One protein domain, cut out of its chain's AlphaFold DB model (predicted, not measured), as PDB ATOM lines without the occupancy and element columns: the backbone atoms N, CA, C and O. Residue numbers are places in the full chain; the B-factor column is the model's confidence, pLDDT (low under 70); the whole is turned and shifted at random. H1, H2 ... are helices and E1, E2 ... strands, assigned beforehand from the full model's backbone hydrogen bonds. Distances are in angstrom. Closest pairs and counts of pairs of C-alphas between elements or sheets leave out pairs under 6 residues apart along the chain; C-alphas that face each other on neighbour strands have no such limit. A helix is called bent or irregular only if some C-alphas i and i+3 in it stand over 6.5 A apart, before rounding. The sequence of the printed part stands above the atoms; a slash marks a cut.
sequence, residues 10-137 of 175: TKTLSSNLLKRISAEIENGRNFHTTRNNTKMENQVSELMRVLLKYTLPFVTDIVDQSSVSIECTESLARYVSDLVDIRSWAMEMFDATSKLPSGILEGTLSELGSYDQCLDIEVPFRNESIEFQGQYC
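This is residues 10 to 137 of the 175 residues of the protein "NRF domain-containing protein" of Araneus ventricosus (UniProt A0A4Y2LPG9). A two-strand hairpin, E1 and E2, sits with short H5 at one side of a helical body in which H1, the bent H2 and H3 pack together; H4 crosses near the last residues of H3 and lies between the two parts. Residues 103 to 108 of the long H4 to H5 link stick out. The 128 printed residues run H1 H2 H3 H4 H5 E1 E2, mostly helix with one antiparallel sheet, compact, with a radius of gyration of the C-alphas of 15.5 A and spans of 45 by 34 by 32 A.

E1 is residues 122 to 124 and E2 130 to 137, 19.7 A long, ending at C-alpha 137 (134.828, 182.857, 175.523). H5 is 115 to 119, H4 88 to 96, H3 70 to 84, 21.3 A. H1, 10 to 26, 23.8 A, begins at C-alpha 10 (146.595, 199.583, 171.372). H2, 38 to 65, assigned as one helix by its hydrogen bonds, is bent: C-alphas 54 and 57 are 7.0 A apart. Its arms are H2a, 38 to 54, 24.5 A, and H2b, 57 to 65.

In the antiparallel hairpin of E1 and E2, N 123 and O 132 are 2.8 A apart, within hydrogen-bond range. The closest C-alphas of H5 and E2, Leu 119 and Gly 134, are 4.8 A apart. H4 touches H5 at Ala 96 and Cys 118, 5.3 A. H3, the hub, touches H4 with residues 79 to 83 alone, about perpendicular at 79 degrees, closest at Leu 83 and Ala 90, 5.1 A. H1 touches H3 at Glu 24 and Ser 81, 6.3 A, a shallow tilt of 17 degrees, the same way. H1 and H2b touch at Thr 10 and Asp 64, 5.7 A. H3 and E2 are apart. In H1, H2a, H2b, H3, H4 and H5 every O i to N i+4 pair is within hydrogen-bond range.

The farthest C-alphas, Glu 106 and Asn 127, are 46.5 A apart. The printed part has no cut; H1 to H2 and H4 to H5 are long links. Mean pLDDT of the printed part is 70.6, with 49 residues under 70, among them 28 to 42 and 98 to 113.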
ATOM      1  N   THR A  10     146.216 200.992 171.612       58.09
ATOM      2  CA  THR A  10     146.595 199.583 171.372       58.09
ATOM      3  C   THR A  10     148.013 199.390 170.825       58.09
ATOM      4  O   THR A  10     148.752 198.565 171.353       58.09
ATOM      5  N   LYS A  11     148.467 200.203 169.858       60.62
ATOM      6  CA  LYS A  11     149.831 200.081 169.287       60.62
ATOM      7  C   LYS A  11     150.935 200.420 170.288       60.62
ATOM      8  O   LYS A  11     151.977 199.765 170.352       60.62
ATOM      9  N   THR A  12     150.718 201.463 171.085       63.34
ATOM     10  CA  THR A  12     151.657 201.864 172.141       63.34
ATOM     11  C   THR A  12     151.668 200.814 173.253       63.34
ATOM     12  O   THR A  12     152.737 200.463 173.756       63.34
ATOM     13  N   LEU A  13     150.499 200.255 173.575       66.56
ATOM     14  CA  LEU A  13     150.300 199.205 174.569       66.56
ATOM     15  C   LEU A  13     150.980 197.885 174.174       66.56
ATOM     16  O   LEU A  13     151.745 197.357 174.977       66.56
ATOM     17  N   SER A  14     150.820 197.421 172.931       68.75
ATOM     18  CA  SER A  14     151.499 196.233 172.386       68.75
ATOM     19  C   SER A  14     153.024 196.386 172.403       68.75
ATOM     20  O   SER A  14     153.742 195.514 172.899       68.75
ATOM     21  N   SER A  15     153.546 197.551 171.998       71.19
ATOM     22  CA  SER A  15     154.994 197.815 172.024       71.19
ATOM     23  C   SER A  15     155.590 197.838 173.443       71.19
ATOM     24  O   SER A  15     156.733 197.417 173.650       71.19
ATOM     25  N   ASN A  16     154.830 198.312 174.435       74.62
ATOM     26  CA  ASN A  16     155.249 198.342 175.837       74.62
ATOM     27  C   ASN A  16     155.107 196.968 176.501       74.62
ATOM     28  O   ASN A  16     155.979 196.578 177.282       74.62
ATOM     29  N   LEU A  17     154.053 196.222 176.157       74.56
ATOM     30  CA  LEU A  17     153.847 194.836 176.568       74.56
ATOM     31  C   LEU A  17     154.996 193.954 176.060       74.56
ATOM     32  O   LEU A  17     155.605 193.245 176.856       74.56
ATOM     33  N   LEU A  18     155.361 194.067 174.777       75.38
ATOM     34  CA  LEU A  18     156.498 193.358 174.177       75.38
ATOM     35  C   LEU A  18     157.795 193.588 174.938       75.38
ATOM     36  O   LEU A  18     158.503 192.634 175.260       75.38
ATOM     37  N   LYS A  19     158.108 194.852 175.229       80.81
ATOM     38  CA  LYS A  19     159.324 195.223 175.958       80.81
ATOM     39  C   LYS A  19     159.320 194.669 177.378       80.81
ATOM     40  O   LYS A  19     160.347 194.165 177.816       80.81
ATOM     41  N   ARG A  20     158.182 194.733 178.079       76.81
ATOM     42  CA  ARG A  20     158.040 194.162 179.426       76.81
ATOM     43  C   ARG A  20     158.196 192.650 179.412       76.81
ATOM     44  O   ARG A  20     159.051 192.145 180.120       76.81
ATOM     45  N   ILE A  21     157.431 191.943 178.584       76.00
ATOM     46  CA  ILE A  21     157.489 190.481 178.517       76.00
ATOM     47  C   ILE A  21     158.882 190.013 178.084       76.00
ATOM     48  O   ILE A  21     159.426 189.100 178.693       76.00
ATOM     49  N   SER A  22     159.493 190.657 177.084       80.31
ATOM     50  CA  SER A  22     160.861 190.316 176.666       80.31
ATOM     51  C   SER A  22     161.856 190.519 177.807       80.31
ATOM     52  O   SER A  22     162.691 189.650 178.036       80.31
ATOM     53  N   ALA A  23     161.728 191.611 178.567       80.69
ATOM     54  CA  ALA A  23     162.563 191.856 179.738       80.69
ATOM     55  C   ALA A  23     162.323 190.831 180.857       80.69
ATOM     56  O   ALA A  23     163.286 190.408 181.475       80.69
ATOM     57  N   GLU A  24     161.086 190.393 181.102       76.19
ATOM     58  CA  GLU A  24     160.771 189.340 182.086       76.19
ATOM     59  C   GLU A  24     161.296 187.961 181.650       76.19
ATOM     60  O   GLU A  24     161.783 187.195 182.474       76.19
ATOM     61  N   ILE A  25     161.260 187.645 180.350       73.25
ATOM     62  CA  ILE A  25     161.826 186.400 179.803       73.25
ATOM     63  C   ILE A  25     163.361 186.419 179.891       73.25
ATOM     64  O   ILE A  25     163.969 185.401 180.228       73.25
ATOM     65  N   GLU A  26     163.992 187.565 179.607       75.38
ATOM     66  CA  GLU A  26     165.453 187.740 179.652       75.38
ATOM     67  C   GLU A  26     165.995 187.842 181.087       75.38
ATOM     68  O   GLU A  26     167.000 187.204 181.407       75.38
ATOM     69  N   ASN A  27     165.317 188.581 181.971       70.25
ATOM     70  CA  ASN A  27     165.676 188.726 183.389       70.25
ATOM     71  C   ASN A  27     165.054 187.657 184.289       70.25
ATOM     72  O   ASN A  27     165.250 187.717 185.508       70.25
ATOM     73  N   GLY A  28     164.304 186.710 183.719       58.56
ATOM     74  CA  GLY A  28     163.591 185.689 184.468       58.56
ATOM     75  C   GLY A  28     164.512 185.080 185.514       58.56
ATOM     76  O   GLY A  28     165.603 184.585 185.195       58.56
ATOM     77  N   ARG A  29     164.095 185.136 186.781       57.41
ATOM     78  CA  ARG A  29     164.868 184.561 187.883       57.41
ATOM     79  C   ARG A  29     165.118 183.095 187.556       57.41
ATOM     80  O   ARG A  29     164.199 182.389 187.151       57.41
ATOM     81  N   ASN A  30     166.356 182.620 187.712       53.84
ATOM     82  CA  ASN A  30     166.570 181.181 187.836       53.84
ATOM     83  C   ASN A  30     165.639 180.716 188.957       53.84
ATOM     84  O   ASN A  30     165.753 181.213 190.079       53.84
ATOM     85  N   PHE A  31     164.673 179.866 188.617       45.53
ATOM     86  CA  PHE A  31     163.643 179.382 189.522       45.53
ATOM     87  C   PHE A  31     164.301 178.837 190.793       45.53
ATOM     88  O   PHE A  31     164.909 177.768 190.798       45.53
ATOM     89  N   HIS A  32     164.242 179.604 191.881       48.09
ATOM     90  CA  HIS A  32     164.820 179.200 193.155       48.09
ATOM     91  C   HIS A  32     163.747 178.447 193.942       48.09
ATOM     92  O   HIS A  32     163.201 178.963 194.915       48.09
ATOM     93  N   THR A  33     163.414 177.226 193.511       47.38
ATOM     94  CA  THR A  33     162.587 176.342 194.334       47.38
ATOM     95  C   THR A  33     163.396 175.840 195.517       47.38
ATOM     96  O   THR A  33     164.421 175.167 195.396       47.38
ATOM     97  N   THR A  34     162.895 176.152 196.703       55.53
ATOM     98  CA  THR A  34     163.314 175.584 197.980       55.53
ATOM     99  C   THR A  34     162.837 174.127 198.089       55.53
ATOM    100  O   THR A  34     162.036 173.824 198.967       55.53
ATOM    101  N   ARG A  35     163.264 173.211 197.197       55.00
ATOM    102  CA  ARG A  35     163.080 171.745 197.346       55.00
ATOM    103  C   ARG A  35     163.864 170.926 196.296       55.00
ATOM    104  O   ARG A  35     163.383 170.741 195.196       55.00
ATOM    105  N   ASN A  36     165.048 170.420 196.660       54.91
ATOM    106  CA  ASN A  36     165.854 169.266 196.169       54.91
ATOM    107  C   ASN A  36     165.647 168.548 194.788       54.91
ATOM    108  O   ASN A  36     166.294 167.523 194.592       54.91
ATOM    109  N   ASN A  37     164.879 169.033 193.802       50.31
ATOM    110  CA  ASN A  37     164.612 168.357 192.512       50.31
ATOM    111  C   ASN A  37     164.878 169.259 191.283       50.31
ATOM    112  O   ASN A  37     164.106 169.324 190.330       50.31
ATOM    113  N   THR A  38     166.013 169.950 191.280       62.09
ATOM    114  CA  THR A  38     166.278 171.129 190.437       62.09
ATOM    115  C   THR A  38     166.546 170.865 188.948       62.09
ATOM    116  O   THR A  38     166.511 171.795 188.150       62.09
ATOM    117  N   LYS A  39     166.807 169.626 188.506       61.84
ATOM    118  CA  LYS A  39     167.211 169.380 187.103       61.84
ATOM    119  C   LYS A  39     166.055 169.500 186.102       61.84
ATOM    120  O   LYS A  39     166.242 170.058 185.027       61.84
ATOM    121  N   MET A  40     164.883 168.964 186.443       62.09
ATOM    122  CA  MET A  40     163.727 168.928 185.539       62.09
ATOM    123  C   MET A  40     163.030 170.289 185.470       62.09
ATOM    124  O   MET A  40     162.719 170.753 184.382       62.09
ATOM    125  N   GLU A  41     162.867 170.959 186.610       69.56
ATOM    126  CA  GLU A  41     162.235 172.281 186.696       69.56
ATOM    127  C   GLU A  41     163.044 173.348 185.949       69.56
ATOM    128  O   GLU A  41     162.478 174.132 185.192       69.56
ATOM    129  N   ASN A  42     164.377 173.314 186.061       67.69
ATOM    130  CA  ASN A  42     165.243 174.220 185.303       67.69
ATOM    131  C   ASN A  42     165.139 173.975 183.790       67.69
ATOM    132  O   ASN A  42     165.128 174.922 183.010       67.69
ATOM    133  N   GLN A  43     165.023 172.712 183.369       76.94
ATOM    134  CA  GLN A  43     164.865 172.362 181.957       76.94
ATOM    135  C   GLN A  43     163.490 172.788 181.414       76.94
ATOM    136  O   GLN A  43     163.394 173.238 180.276       76.94
ATOM    137  N   VAL A  44     162.437 172.685 182.232       79.75
ATOM    138  CA  VAL A  44     161.091 173.175 181.900       79.75
ATOM    139  C   VAL A  44     161.067 174.702 181.821       79.75
ATOM    140  O   VAL A  44     160.515 175.228 180.860       79.75
ATOM    141  N   SER A  45     161.710 175.419 182.752       76.31
ATOM    142  CA  SER A  45     161.778 176.893 182.715       76.31
ATOM    143  C   SER A  45     162.459 177.379 181.439       76.31
ATOM    144  O   SER A  45     161.938 178.260 180.756       76.31
ATOM    145  N   GLU A  46     163.574 176.751 181.060       79.75
ATOM    146  CA  GLU A  46     164.302 177.104 179.841       79.75
ATOM    147  C   GLU A  46     163.448 176.876 178.583       79.75
ATOM    148  O   GLU A  46     163.346 177.752 177.724       79.75
ATOM    149  N   LEU A  47     162.764 175.729 178.499       82.00
ATOM    150  CA  LEU A  47     161.850 175.431 177.394       82.00
ATOM    151  C   LEU A  47     160.674 176.411 177.336       82.00
ATOM    152  O   LEU A  47     160.314 176.860 176.248       82.00
ATOM    153  N   MET A  48     160.105 176.780 178.484       79.00
ATOM    154  CA  MET A  48     159.008 177.744 178.549       79.00
ATOM    155  C   MET A  48     159.454 179.141 178.122       79.00
ATOM    156  O   MET A  48     158.717 179.808 177.402       79.00
ATOM    157  N   ARG A  49     160.674 179.572 178.463       81.06
ATOM    158  CA  ARG A  49     161.241 180.842 177.970       81.06
ATOM    159  C   ARG A  49     161.415 180.842 176.457       81.06
ATOM    160  O   ARG A  49     161.054 181.820 175.802       81.06
ATOM    161  N   VAL A  50     161.941 179.750 175.895       82.44
ATOM    162  CA  VAL A  50     162.093 179.592 174.439       82.44
ATOM    163  C   VAL A  50     160.729 179.632 173.753       82.44
ATOM    164  O   VAL A  50     160.564 180.353 172.767       82.44
ATOM    165  N   LEU A  51     159.748 178.907 174.294       81.75
ATOM    166  CA  LEU A  51     158.392 178.872 173.758       81.75
ATOM    167  C   LEU A  51     157.737 180.253 173.819       81.75
ATOM    168  O   LEU A  51     157.257 180.735 172.798       81.75
ATOM    169  N   LEU A  52     157.795 180.917 174.974       80.25
ATOM    170  CA  LEU A  52     157.248 182.256 175.168       80.25
ATOM    171  C   LEU A  52     157.876 183.266 174.214       80.25
ATOM    172  O   LEU A  52     157.152 184.036 173.592       80.25
ATOM    173  N   LYS A  53     159.200 183.229 174.024       81.81
ATOM    174  CA  LYS A  53     159.899 184.096 173.065       81.81
ATOM    175  C   LYS A  53     159.435 183.861 171.625       81.81
ATOM    176  O   LYS A  53     159.357 184.811 170.850       81.81
ATOM    177  N   TYR A  54     159.122 182.615 171.273       80.12
ATOM    178  CA  TYR A  54     158.623 182.257 169.948       80.12
ATOM    179  C   TYR A  54     157.152 182.652 169.739       80.12
ATOM    180  O   TYR A  54     156.791 183.111 168.659       80.12
ATOM    181  N   THR A  55     156.303 182.520 170.763       74.50
ATOM    182  CA  THR A  55     154.866 182.843 170.682       74.50
ATOM    183  C   THR A  55     154.559 184.321 170.899       74.50
ATOM    184  O   THR A  55     153.504 184.796 170.488       74.50
ATOM    185  N   LEU A  56     155.469 185.064 171.530       75.38
ATOM    186  CA  LEU A  56     155.318 186.484 171.827       75.38
ATOM    187  C   LEU A  56     154.891 187.356 170.624       75.38
ATOM    188  O   LEU A  56     153.925 188.098 170.794       75.38
ATOM    189  N   PRO A  57     155.512 187.272 169.425       76.06
ATOM    190  CA  PRO A  57     155.082 188.069 168.270       76.06
ATOM    191  C   PRO A  57     153.623 187.808 167.871       76.06
ATOM    192  O   PRO A  57     152.889 188.738 167.554       76.06
ATOM    193  N   PHE A  58     153.172 186.556 167.958       70.69
ATOM    194  CA  PHE A  58     151.791 186.188 167.652       70.69
ATOM    195  C   PHE A  58     150.805 186.772 168.672       70.69
ATOM    196  O   PHE A  58     149.762 187.302 168.296       70.69
ATOM    197  N   VAL A  59     151.149 186.730 169.963       72.31
ATOM    198  CA  VAL A  59     150.337 187.342 171.028       72.31
ATOM    199  C   VAL A  59     150.200 188.845 170.802       72.31
ATOM    200  O   VAL A  59     149.125 189.405 171.000       72.31
ATOM    201  N   THR A  60     151.262 189.507 170.356       71.31
ATOM    202  CA  THR A  60     151.252 190.964 170.193       71.31
ATOM    203  C   THR A  60     150.536 191.402 168.937       71.31
ATOM    204  O   THR A  60     149.799 192.379 168.988       71.31
ATOM    205  N   ASP A  61     150.617 190.609 167.871       69.75
ATOM    206  CA  ASP A  61     149.778 190.802 166.691       69.75
ATOM    207  C   ASP A  61     148.288 190.653 167.037       69.75
ATOM    208  O   ASP A  61     147.463 191.427 166.549       69.75
ATOM    209  N   ILE A  62     147.927 189.707 167.914       67.56
ATOM    210  CA  ILE A  62     146.548 189.559 168.404       67.56
ATOM    211  C   ILE A  62     146.133 190.778 169.226       67.56
ATOM    212  O   ILE A  62     145.058 191.325 168.983       67.56
ATOM    213  N   VAL A  63     146.959 191.218 170.180       68.62
ATOM    214  CA  VAL A  63     146.667 192.392 171.025       68.62
ATOM    215  C   VAL A  63     146.594 193.679 170.196       68.62
ATOM    216  O   VAL A  63     145.778 194.539 170.499       68.62
ATOM    217  N   ASP A  64     147.377 193.809 169.124       69.06
ATOM    218  CA  ASP A  64     147.306 194.950 168.204       69.06
ATOM    219  C   ASP A  64     146.034 194.942 167.346       69.06
ATOM    220  O   ASP A  64     145.479 196.001 167.034       69.06
ATOM    221  N   GLN A  65     145.572 193.754 166.951       64.06
ATOM    222  CA  GLN A  65     144.356 193.574 166.152       64.06
ATOM    223  C   GLN A  65     143.074 193.608 166.993       64.06
ATOM    224  O   GLN A  65     141.991 193.842 166.452       64.06
ATOM    225  N   SER A  66     143.182 193.392 168.304       62.69
ATOM    226  CA  SER A  66     142.061 193.421 169.240       62.69
ATOM    227  C   SER A  66     142.049 194.714 170.060       62.69
ATOM    228  O   SER A  66     143.069 195.281 170.424       62.69
ATOM    229  N   SER A  67     140.859 195.234 170.343       64.69
ATOM    230  CA  SER A  67     140.679 196.417 171.189       64.69
ATOM    231  C   SER A  67     140.786 196.018 172.662       64.69
ATOM    232  O   SER A  67     139.782 195.949 173.353       64.69
ATOM    233  N   VAL A  68     141.979 195.678 173.150       68.38
ATOM    234  CA  VAL A  68     142.176 195.162 174.521       68.38
ATOM    235  C   VAL A  68     142.320 196.301 175.538       68.38
ATOM    236  O   VAL A  68     142.934 197.326 175.250       68.38
ATOM    237  N   SER A  69     141.764 196.130 176.744       73.69
ATOM    238  CA  SER A  69     141.906 197.100 177.838       73.69
ATOM    239  C   SER A  69     143.294 197.065 178.499       73.69
ATOM    240  O   SER A  69     144.041 196.082 178.405       73.69
ATOM    241  N   ILE A  70     143.648 198.147 179.197       74.12
ATOM    242  CA  ILE A  70     144.925 198.262 179.921       74.12
ATOM    243  C   ILE A  70     145.006 197.221 181.041       74.12
ATOM    244  O   ILE A  70     146.037 196.571 181.201       74.12
ATOM    245  N   GLU A  71     143.904 197.004 181.754       72.12
ATOM    246  CA  GLU A  71     143.803 196.038 182.852       72.12
ATOM    247  C   GLU A  71     144.031 194.610 182.342       72.12
ATOM    248  O   GLU A  71     144.724 193.807 182.967       72.12
ATOM    249  N   CYS A  72     143.501 194.295 181.158       71.56
ATOM    250  CA  CYS A  72     143.705 192.995 180.533       71.56
ATOM    251  C   CYS A  72     145.162 192.786 180.099       71.56
ATOM    252  O   CYS A  72     145.727 191.706 180.261       71.56
ATOM    253  N   THR A  73     145.797 193.847 179.601       75.81
ATOM    254  CA  THR A  73     147.215 193.826 179.221       75.81
ATOM    255  C   THR A  73     148.116 193.610 180.438       75.81
ATOM    256  O   THR A  73     149.088 192.860 180.368       75.81
ATOM    257  N   GLU A  74     147.791 194.231 181.572       77.25
ATOM    258  CA  GLU A  74     148.504 194.021 182.834       77.25
ATOM    259  C   GLU A  74     148.337 192.587 183.354       77.25
ATOM    260  O   GLU A  74     149.320 191.942 183.727       77.25
ATOM    261  N   SER A  75     147.114 192.061 183.291       76.75
ATOM    262  CA  SER A  75     146.796 190.681 183.678       76.75
ATOM    263  C   SER A  75     147.555 189.667 182.815       76.75
ATOM    264  O   SER A  75     148.144 188.719 183.334       76.75
ATOM    265  N   LEU A  76     147.629 189.912 181.503       78.31
ATOM    266  CA  LEU A  76     148.403 189.104 180.563       78.31
ATOM    267  C   LEU A  76     149.908 189.164 180.860       78.31
ATOM    268  O   LEU A  76     150.575 188.130 180.864       78.31
ATOM    269  N   ALA A  77     150.450 190.352 181.144       79.62
ATOM    270  CA  ALA A  77     151.857 190.502 181.513       79.62
ATOM    271  C   ALA A  77     152.195 189.725 182.795       79.62
ATOM    272  O   ALA A  77     153.238 189.072 182.865       79.62
ATOM    273  N   ARG A  78     151.298 189.747 183.789       81.38
ATOM    274  CA  ARG A  78     151.452 188.967 185.019       81.38
ATOM    275  C   ARG A  78     151.368 187.469 184.771       81.38
ATOM    276  O   ARG A  78     152.209 186.746 185.287       81.38
ATOM    277  N   TYR A  79     150.402 187.011 183.977       80.50
ATOM    278  CA  TYR A  79     150.301 185.602 183.602       80.50
ATOM    279  C   TYR A  79     151.596 185.099 182.964       80.50
ATOM    280  O   TYR A  79     152.121 184.068 183.372       80.50
ATOM    281  N   VAL A  80     152.162 185.861 182.024       80.88
ATOM    282  CA  VAL A  80     153.433 185.497 181.389       80.88
ATOM    283  C   VAL A  80     154.587 185.479 182.398       80.88
ATOM    284  O   VAL A  80     155.400 184.558 182.361       80.88
ATOM    285  N   SER A  81     154.645 186.440 183.323       82.19
ATOM    286  CA  SER A  81     155.647 186.456 184.401       82.19
ATOM    287  C   SER A  81     155.526 185.226 185.315       82.19
ATOM    288  O   SER A  81     156.508 184.517 185.537       82.19
ATOM    289  N   ASP A  82     154.312 184.897 185.759       83.06
ATOM    290  CA  ASP A  82     154.048 183.734 186.612       83.06
ATOM    291  C   ASP A  82     154.256 182.400 185.871       83.06
ATOM    292  O   ASP A  82     154.591 181.390 186.496       83.06
ATOM    293  N   LEU A  83     154.137 182.390 184.540       80.19
ATOM    294  CA  LEU A  83     154.469 181.243 183.696       80.19
ATOM    295  C   LEU A  83     155.988 181.044 183.559       80.19
ATOM    296  O   LEU A  83     156.461 179.908 183.617       80.19
ATOM    297  N   VAL A  84     156.769 182.128 183.441       79.75
ATOM    298  CA  VAL A  84     158.248 182.076 183.492       79.75
ATOM    299  C   VAL A  84     158.728 181.561 184.855       79.75
ATOM    300  O   VAL A  84     159.668 180.762 184.919       79.75
ATOM    301  N   ASP A  85     158.046 181.974 185.924       79.62
ATOM    302  CA  ASP A  85     158.293 181.543 187.303       79.62
ATOM    303  C   ASP A  85     157.680 180.159 187.637       79.62
ATOM    304  O   ASP A  85     157.756 179.739 188.790       79.62
ATOM    305  N   ILE A  86     157.085 179.439 186.669       78.31
ATOM    306  CA  ILE A  86     156.457 178.106 186.831       78.31
ATOM    307  C   ILE A  86     155.521 178.054 188.054       78.31
ATOM    308  O   ILE A  86     155.569 177.150 188.895       78.31
ATOM    309  N   ARG A  87     154.656 179.058 188.200       82.38
ATOM    310  CA  ARG A  87     153.598 179.023 189.215       82.38
ATOM    311  C   ARG A  87     152.562 177.963 188.845       82.38
ATOM    312  O   ARG A  87     152.227 177.809 187.675       82.38
ATOM    313  N   SER A  88     152.028 177.265 189.849       80.56
ATOM    314  CA  SER A  88     151.055 176.180 189.652       80.56
ATOM    315  C   SER A  88     149.849 176.631 188.830       80.56
ATOM    316  O   SER A  88     149.586 176.051 187.786       80.56
ATOM    317  N   TRP A  89     149.209 177.734 189.226       81.69
ATOM    318  CA  TRP A  89     148.034 178.278 188.536       81.69
ATOM    319  C   TRP A  89     148.330 178.646 187.071       81.69
ATOM    320  O   TRP A  89     147.501 178.439 186.189       81.69
ATOM    321  N   ALA A  90     149.526 179.181 186.795       82.56
ATOM    322  CA  ALA A  90     149.911 179.618 185.457       82.56
ATOM    323  C   ALA A  90     150.186 178.414 184.551       82.56
ATOM    324  O   ALA A  90     149.771 178.403 183.396       82.56
ATOM    325  N   MET A  91     150.829 177.373 185.086       80.19
ATOM    326  CA  MET A  91     151.040 176.113 184.374       80.19
ATOM    327  C   MET A  91     149.729 175.360 184.128       80.19
ATOM    328  O   MET A  91     149.543 174.813 183.046       80.19
ATOM    329  N   GLU A  92     148.812 175.361 185.100       79.69
ATOM    330  CA  GLU A  92     147.468 174.789 184.956       79.69
ATOM    331  C   GLU A  92     146.662 175.531 183.889       79.69
ATOM    332  O   GLU A  92     146.043 174.895 183.041       79.69
ATOM    333  N   MET A  93     146.733 176.864 183.867       78.25
ATOM    334  CA  MET A  93     146.109 177.674 182.822       78.25
ATOM    335  C   MET A  93     146.725 177.399 181.457       78.25
ATOM    336  O   MET A  93     145.996 177.206 180.489       78.25
ATOM    337  N   PHE A  94     148.051 177.314 181.369       79.12
ATOM    338  CA  PHE A  94     148.739 176.990 180.126       79.12
ATOM    339  C   PHE A  94     148.339 175.611 179.584       79.12
ATOM    340  O   PHE A  94     148.085 175.480 178.388       79.12
ATOM    341  N   ASP A  95     148.221 174.602 180.448       76.50
ATOM    342  CA  ASP A  95     147.760 173.264 180.064       76.50
ATOM    343  C   ASP A  95     146.270 173.240 179.679       76.50
ATOM    344  O   ASP A  95     145.888 172.573 178.714       76.50
ATOM    345  N   ALA A  96     145.442 174.033 180.369       72.44
ATOM    346  CA  ALA A  96     144.028 174.202 180.050       72.44
ATOM    347  C   ALA A  96     143.804 174.978 178.740       72.44
ATOM    348  O   ALA A  96     142.741 174.842 178.127       72.44
ATOM    349  N   THR A  97     144.785 175.773 178.289       71.06
ATOM    350  CA  THR A  97     144.667 176.543 177.051       71.06
ATOM    351  C   THR A  97     144.813 175.701 175.787       71.06
ATOM    352  O   THR A  97     145.593 174.753 175.707       71.06
ATOM    353  N   SER A  98     144.043 176.066 174.759       62.03
ATOM    354  CA  SER A  98     144.078 175.455 173.432       62.03
ATOM    355  C   SER A  98     145.489 175.509 172.844       62.03
ATOM    356  O   SER A  98     145.991 176.583 172.510       62.03
ATOM    357  N   LYS A  99     146.129 174.351 172.666       61.06
ATOM    358  CA  LYS A  99     147.335 174.242 171.832       61.06
ATOM    359  C   LYS A  99     146.938 174.575 170.396       61.06
ATOM    360  O   LYS A  99     145.848 174.207 169.981       61.06
ATOM    361  N   LEU A 100     147.796 175.268 169.641       53.16
ATOM    362  CA  LEU A 100     147.554 175.513 168.215       53.16
ATOM    363  C   LEU A 100     147.425 174.153 167.504       53.16
ATOM    364  O   LEU A 100     148.435 173.450 167.396       53.16
ATOM    365  N   PRO A 101     146.223 173.754 167.045       47.91
ATOM    366  CA  PRO A 101     146.057 172.464 166.407       47.91
ATOM    367  C   PRO A 101     146.718 172.483 165.031       47.91
ATOM    368  O   PRO A 101     146.734 173.496 164.321       47.91
ATOM    369  N   SER A 102     147.230 171.327 164.622       51.31
ATOM    370  CA  SER A 102     147.611 171.129 163.224       51.31
ATOM    371  C   SER A 102     146.364 171.261 162.341       51.31
ATOM    372  O   SER A 102     145.295 170.773 162.699       51.31
ATOM    373  N   GLY A 103     146.485 171.936 161.196       51.03
ATOM    374  CA  GLY A 103     145.353 172.151 160.288       51.03
ATOM    375  C   GLY A 103     144.548 173.431 160.535       51.03
ATOM    376  O   GLY A 103     143.461 173.567 159.982       51.03
ATOM    377  N   ILE A 104     145.069 174.414 161.284       54.84
ATOM    378  CA  ILE A 104     144.435 175.743 161.406       54.84
ATOM    379  C   ILE A 104     144.236 176.432 160.042       54.84
ATOM    380  O   ILE A 104     143.193 177.035 159.800       54.84
ATOM    381  N   LEU A 105     145.196 176.278 159.120       53.78
ATOM    382  CA  LEU A 105     145.116 176.784 157.740       53.78
ATOM    383  C   LEU A 105     144.071 176.036 156.901       53.78
ATOM    384  O   LEU A 105     143.537 176.580 155.939       53.78
ATOM    385  N   GLU A 106     143.761 174.802 157.294       59.22
ATOM    386  CA  GLU A 106     142.734 173.947 156.694       59.22
ATOM    387  C   GLU A 106     141.386 174.079 157.434       59.22
ATOM    388  O   GLU A 106     140.384 173.497 157.022       59.22
ATOM    389  N   GLY A 107     141.325 174.895 158.495       53.50
ATOM    390  CA  GLY A 107     140.115 175.166 159.269       53.50
ATOM    391  C   GLY A 107     139.731 174.078 160.280       53.50
ATOM    392  O   GLY A 107     138.570 174.057 160.710       53.50
ATOM    393  N   THR A 108     140.672 173.208 160.655       54.84
ATOM    394  CA  THR A 108     140.521 172.173 161.691       54.84
ATOM    395  C   THR A 108     140.801 172.773 163.069       54.84
ATOM    396  O   THR A 108     141.910 173.216 163.353       54.84
ATOM    397  N   LEU A 109     139.779 172.804 163.930       58.00
ATOM    398  CA  LEU A 109     139.811 173.439 165.256       58.00
ATOM    399  C   LEU A 109     139.266 172.501 166.345       58.00
ATOM    400  O   LEU A 109     138.410 172.880 167.139       58.00
ATOM    401  N   SER A 110     139.702 171.243 166.341       56.66
ATOM    402  CA  SER A 110     139.196 170.203 167.249       56.66
ATOM    403  C   SER A 110     139.862 170.178 168.631       56.66
ATOM    404  O   SER A 110     139.383 169.461 169.504       56.66
ATOM    405  N   GLU A 111     140.933 170.944 168.858       54.81
ATOM    406  CA  GLU A 111     141.712 170.916 170.108       54.81
ATOM    407  C   GLU A 111     141.698 172.292 170.792       54.81
ATOM    408  O   GLU A 111     142.622 173.088 170.666       54.81
ATOM    409  N   LEU A 112     140.606 172.593 171.501       61.06
ATOM    410  CA  LEU A 112     140.342 173.909 172.111       61.06
ATOM    411  C   LEU A 112     140.646 173.979 173.623       61.06
ATOM    412  O   LEU A 112     140.125 174.848 174.324       61.06
ATOM    413  N   GLY A 113     141.481 173.066 174.122       67.81
ATOM    414  CA  GLY A 113     141.854 173.003 175.538       67.81
ATOM    415  C   GLY A 113     140.795 172.354 176.438       67.81
ATOM    416  O   GLY A 113     139.752 171.886 175.972       67.81
ATOM    417  N   SER A 114     141.089 172.293 177.738       72.50
ATOM    418  CA  SER A 114     140.233 171.667 178.754       72.50
ATOM    419  C   SER A 114     139.270 172.700 179.345       72.50
ATOM    420  O   SER A 114     139.679 173.593 180.087       72.50
ATOM    421  N   TYR A 115     137.985 172.599 178.989       73.44
ATOM    422  CA  TYR A 115     136.958 173.577 179.376       73.44
ATOM    423  C   TYR A 115     136.766 173.657 180.895       73.44
ATOM    424  O   TYR A 115     136.864 174.744 181.454       73.44
ATOM    425  N   ASP A 116     136.534 172.518 181.551       77.94
ATOM    426  CA  ASP A 116     136.244 172.481 182.990       77.94
ATOM    427  C   ASP A 116     137.470 172.912 183.808       77.94
ATOM    428  O   ASP A 116     137.366 173.761 184.687       77.94
ATOM    429  N   GLN A 117     138.662 172.436 183.424       75.75
ATOM    430  CA  GLN A 117     139.919 172.838 184.060       75.75
ATOM    431  C   GLN A 117     140.170 174.342 183.930       75.75
ATOM    432  O   GLN A 117     140.682 174.946 184.860       75.75
ATOM    433  N   CYS A 118     139.807 174.960 182.801       78.00
ATOM    434  CA  CYS A 118     139.943 176.403 182.633       78.00
ATOM    435  C   CYS A 118     139.070 177.179 183.630       78.00
ATOM    436  O   CYS A 118     139.543 178.147 184.215       78.00
ATOM    437  N   LEU A 119     137.821 176.752 183.844       81.50
ATOM    438  CA  LEU A 119     136.885 177.430 184.751       81.50
ATOM    439  C   LEU A 119     137.248 177.276 186.233       81.50
ATOM    440  O   LEU A 119     136.937 178.160 187.035       81.50
ATOM    441  N   ASP A 120     137.914 176.177 186.581       84.00
ATOM    442  CA  ASP A 120     138.310 175.863 187.956       84.00
ATOM    443  C   ASP A 120     139.607 176.573 188.396       84.00
ATOM    444  O   ASP A 120     139.989 176.492 189.564       84.00
ATOM    445  N   ILE A 121     140.299 177.285 187.496       81.81
ATOM    446  CA  ILE A 121     141.537 177.999 187.839       81.81
ATOM    447  C   ILE A 121     141.229 179.338 188.505       81.81
ATOM    448  O   ILE A 121     140.615 180.230 187.914       81.81
ATOM    449  N   GLU A 122     141.765 179.514 189.709       83.69
ATOM    450  CA  GLU A 122     141.689 180.745 190.491       83.69
ATOM    451  C   GLU A 122     143.091 181.329 190.712       83.69
ATOM    452  O   GLU A 122     144.013 180.651 191.175       83.69
ATOM    453  N   VAL A 123     143.262 182.613 190.392       78.00
ATOM    454  CA  VAL A 123     144.528 183.332 190.574       78.00
ATOM    455  C   VAL A 123     144.511 184.051 191.924       78.00
ATOM    456  O   VAL A 123     143.679 184.942 192.129       78.00
ATOM    457  N   PRO A 124     145.425 183.718 192.851       74.38
ATOM    458  CA  PRO A 124     145.442 184.331 194.172       74.38
ATOM    459  C   PRO A 124     146.013 185.760 194.146       74.38
ATOM    460  O   PRO A 124     147.077 186.021 193.575       74.38
ATOM    461  N   PHE A 125     145.341 186.679 194.845       76.44
ATOM    462  CA  PHE A 125     145.837 188.009 195.197       76.44
ATOM    463  C   PHE A 125     146.690 187.963 196.474       76.44
ATOM    464  O   PHE A 125     146.594 187.042 197.285       76.44
ATOM    465  N   ARG A 126     147.479 189.020 196.718       68.00
ATOM    466  CA  ARG A 126     148.390 189.152 197.878       68.00
ATOM    467  C   ARG A 126     147.732 188.975 199.260       68.00
ATOM    468  O   ARG A 126     148.457 188.754 200.222       68.00
ATOM    469  N   ASN A 127     146.402 189.052 199.350       66.12
ATOM    470  CA  ASN A 127     145.624 188.958 200.590       66.12
ATOM    471  C   ASN A 127     144.631 187.775 200.584       66.12
ATOM    472  O   ASN A 127     143.527 187.926 201.099       66.12
ATOM    473  N   GLU A 128     144.965 186.647 199.944       62.97
ATOM    474  CA  GLU A 128     144.120 185.427 199.900       62.97
ATOM    475  C   GLU A 128     142.739 185.621 199.234       62.97
ATOM    476  O   GLU A 128     141.859 184.772 199.326       62.97
ATOM    477  N   SER A 129     142.545 186.738 198.531       67.50
ATOM    478  CA  SER A 129     141.372 186.998 197.689       67.50
ATOM    479  C   SER A 129     141.626 186.484 196.277       67.50
ATOM    480  O   SER A 129     142.758 186.523 195.804       67.50
ATOM    481  N   ILE A 130     140.582 186.020 195.594       71.81
ATOM    482  CA  ILE A 130     140.664 185.644 194.178       71.81
ATOM    483  C   ILE A 130     140.735 186.934 193.358       71.81
ATOM    484  O   ILE A 130     139.864 187.798 193.478       71.81
ATOM    485  N   GLU A 131     141.791 187.077 192.563       70.69
ATOM    486  CA  GLU A 131     141.990 188.230 191.681       70.69
ATOM    487  C   GLU A 131     141.394 187.990 190.298       70.69
ATOM    488  O   GLU A 131     140.739 188.874 189.759       70.69
ATOM    489  N   PHE A 132     141.601 186.782 189.767       72.56
ATOM    490  CA  PHE A 132     141.089 186.350 188.473       72.56
ATOM    491  C   PHE A 132     140.545 184.934 188.586       72.56
ATOM    492  O   PHE A 132     141.148 184.081 189.240       72.56
ATOM    493  N   GLN A 133     139.445 184.679 187.892       81.06
ATOM    494  CA  GLN A 133     138.970 183.329 187.621       81.06
ATOM    495  C   GLN A 133     139.138 183.049 186.131       81.06
ATOM    496  O   GLN A 133     138.912 183.935 185.294       81.06
ATOM    497  N   GLY A 134     139.549 181.831 185.800       74.94
ATOM    498  CA  GLY A 134     139.587 181.383 184.423       74.94
ATOM    499  C   GLY A 134     138.191 181.386 183.808       74.94
ATOM    500  O   GLY A 134     137.189 181.034 184.432       74.94
ATOM    501  N   GLN A 135     138.116 181.860 182.574       72.62
ATOM    502  CA  GLN A 135     136.874 181.982 181.835       72.62
ATOM    503  C   GLN A 135     137.024 181.483 180.423       72.62
ATOM    504  O   GLN A 135     138.116 181.293 179.899       72.62
ATOM    505  N   TYR A 136     135.877 181.300 179.792       70.50
ATOM    506  CA  TYR A 136     135.808 180.665 178.509       70.50
ATOM    507  C   TYR A 136     134.920 181.484 177.570       70.50
ATOM    508  O   TYR A 136     133.719 181.627 177.797       70.50
ATOM    509  N   CYS A 137     135.511 182.033 176.512       63.22
ATOM    510  CA  CYS A 137     134.828 182.857 175.523       63.22
ATOM    511  C   CYS A 137     134.479 182.035 174.275       63.22
ATOM    512  O   CYS A 137     135.245 181.178 173.839       63.22
TER     513      CYS A 137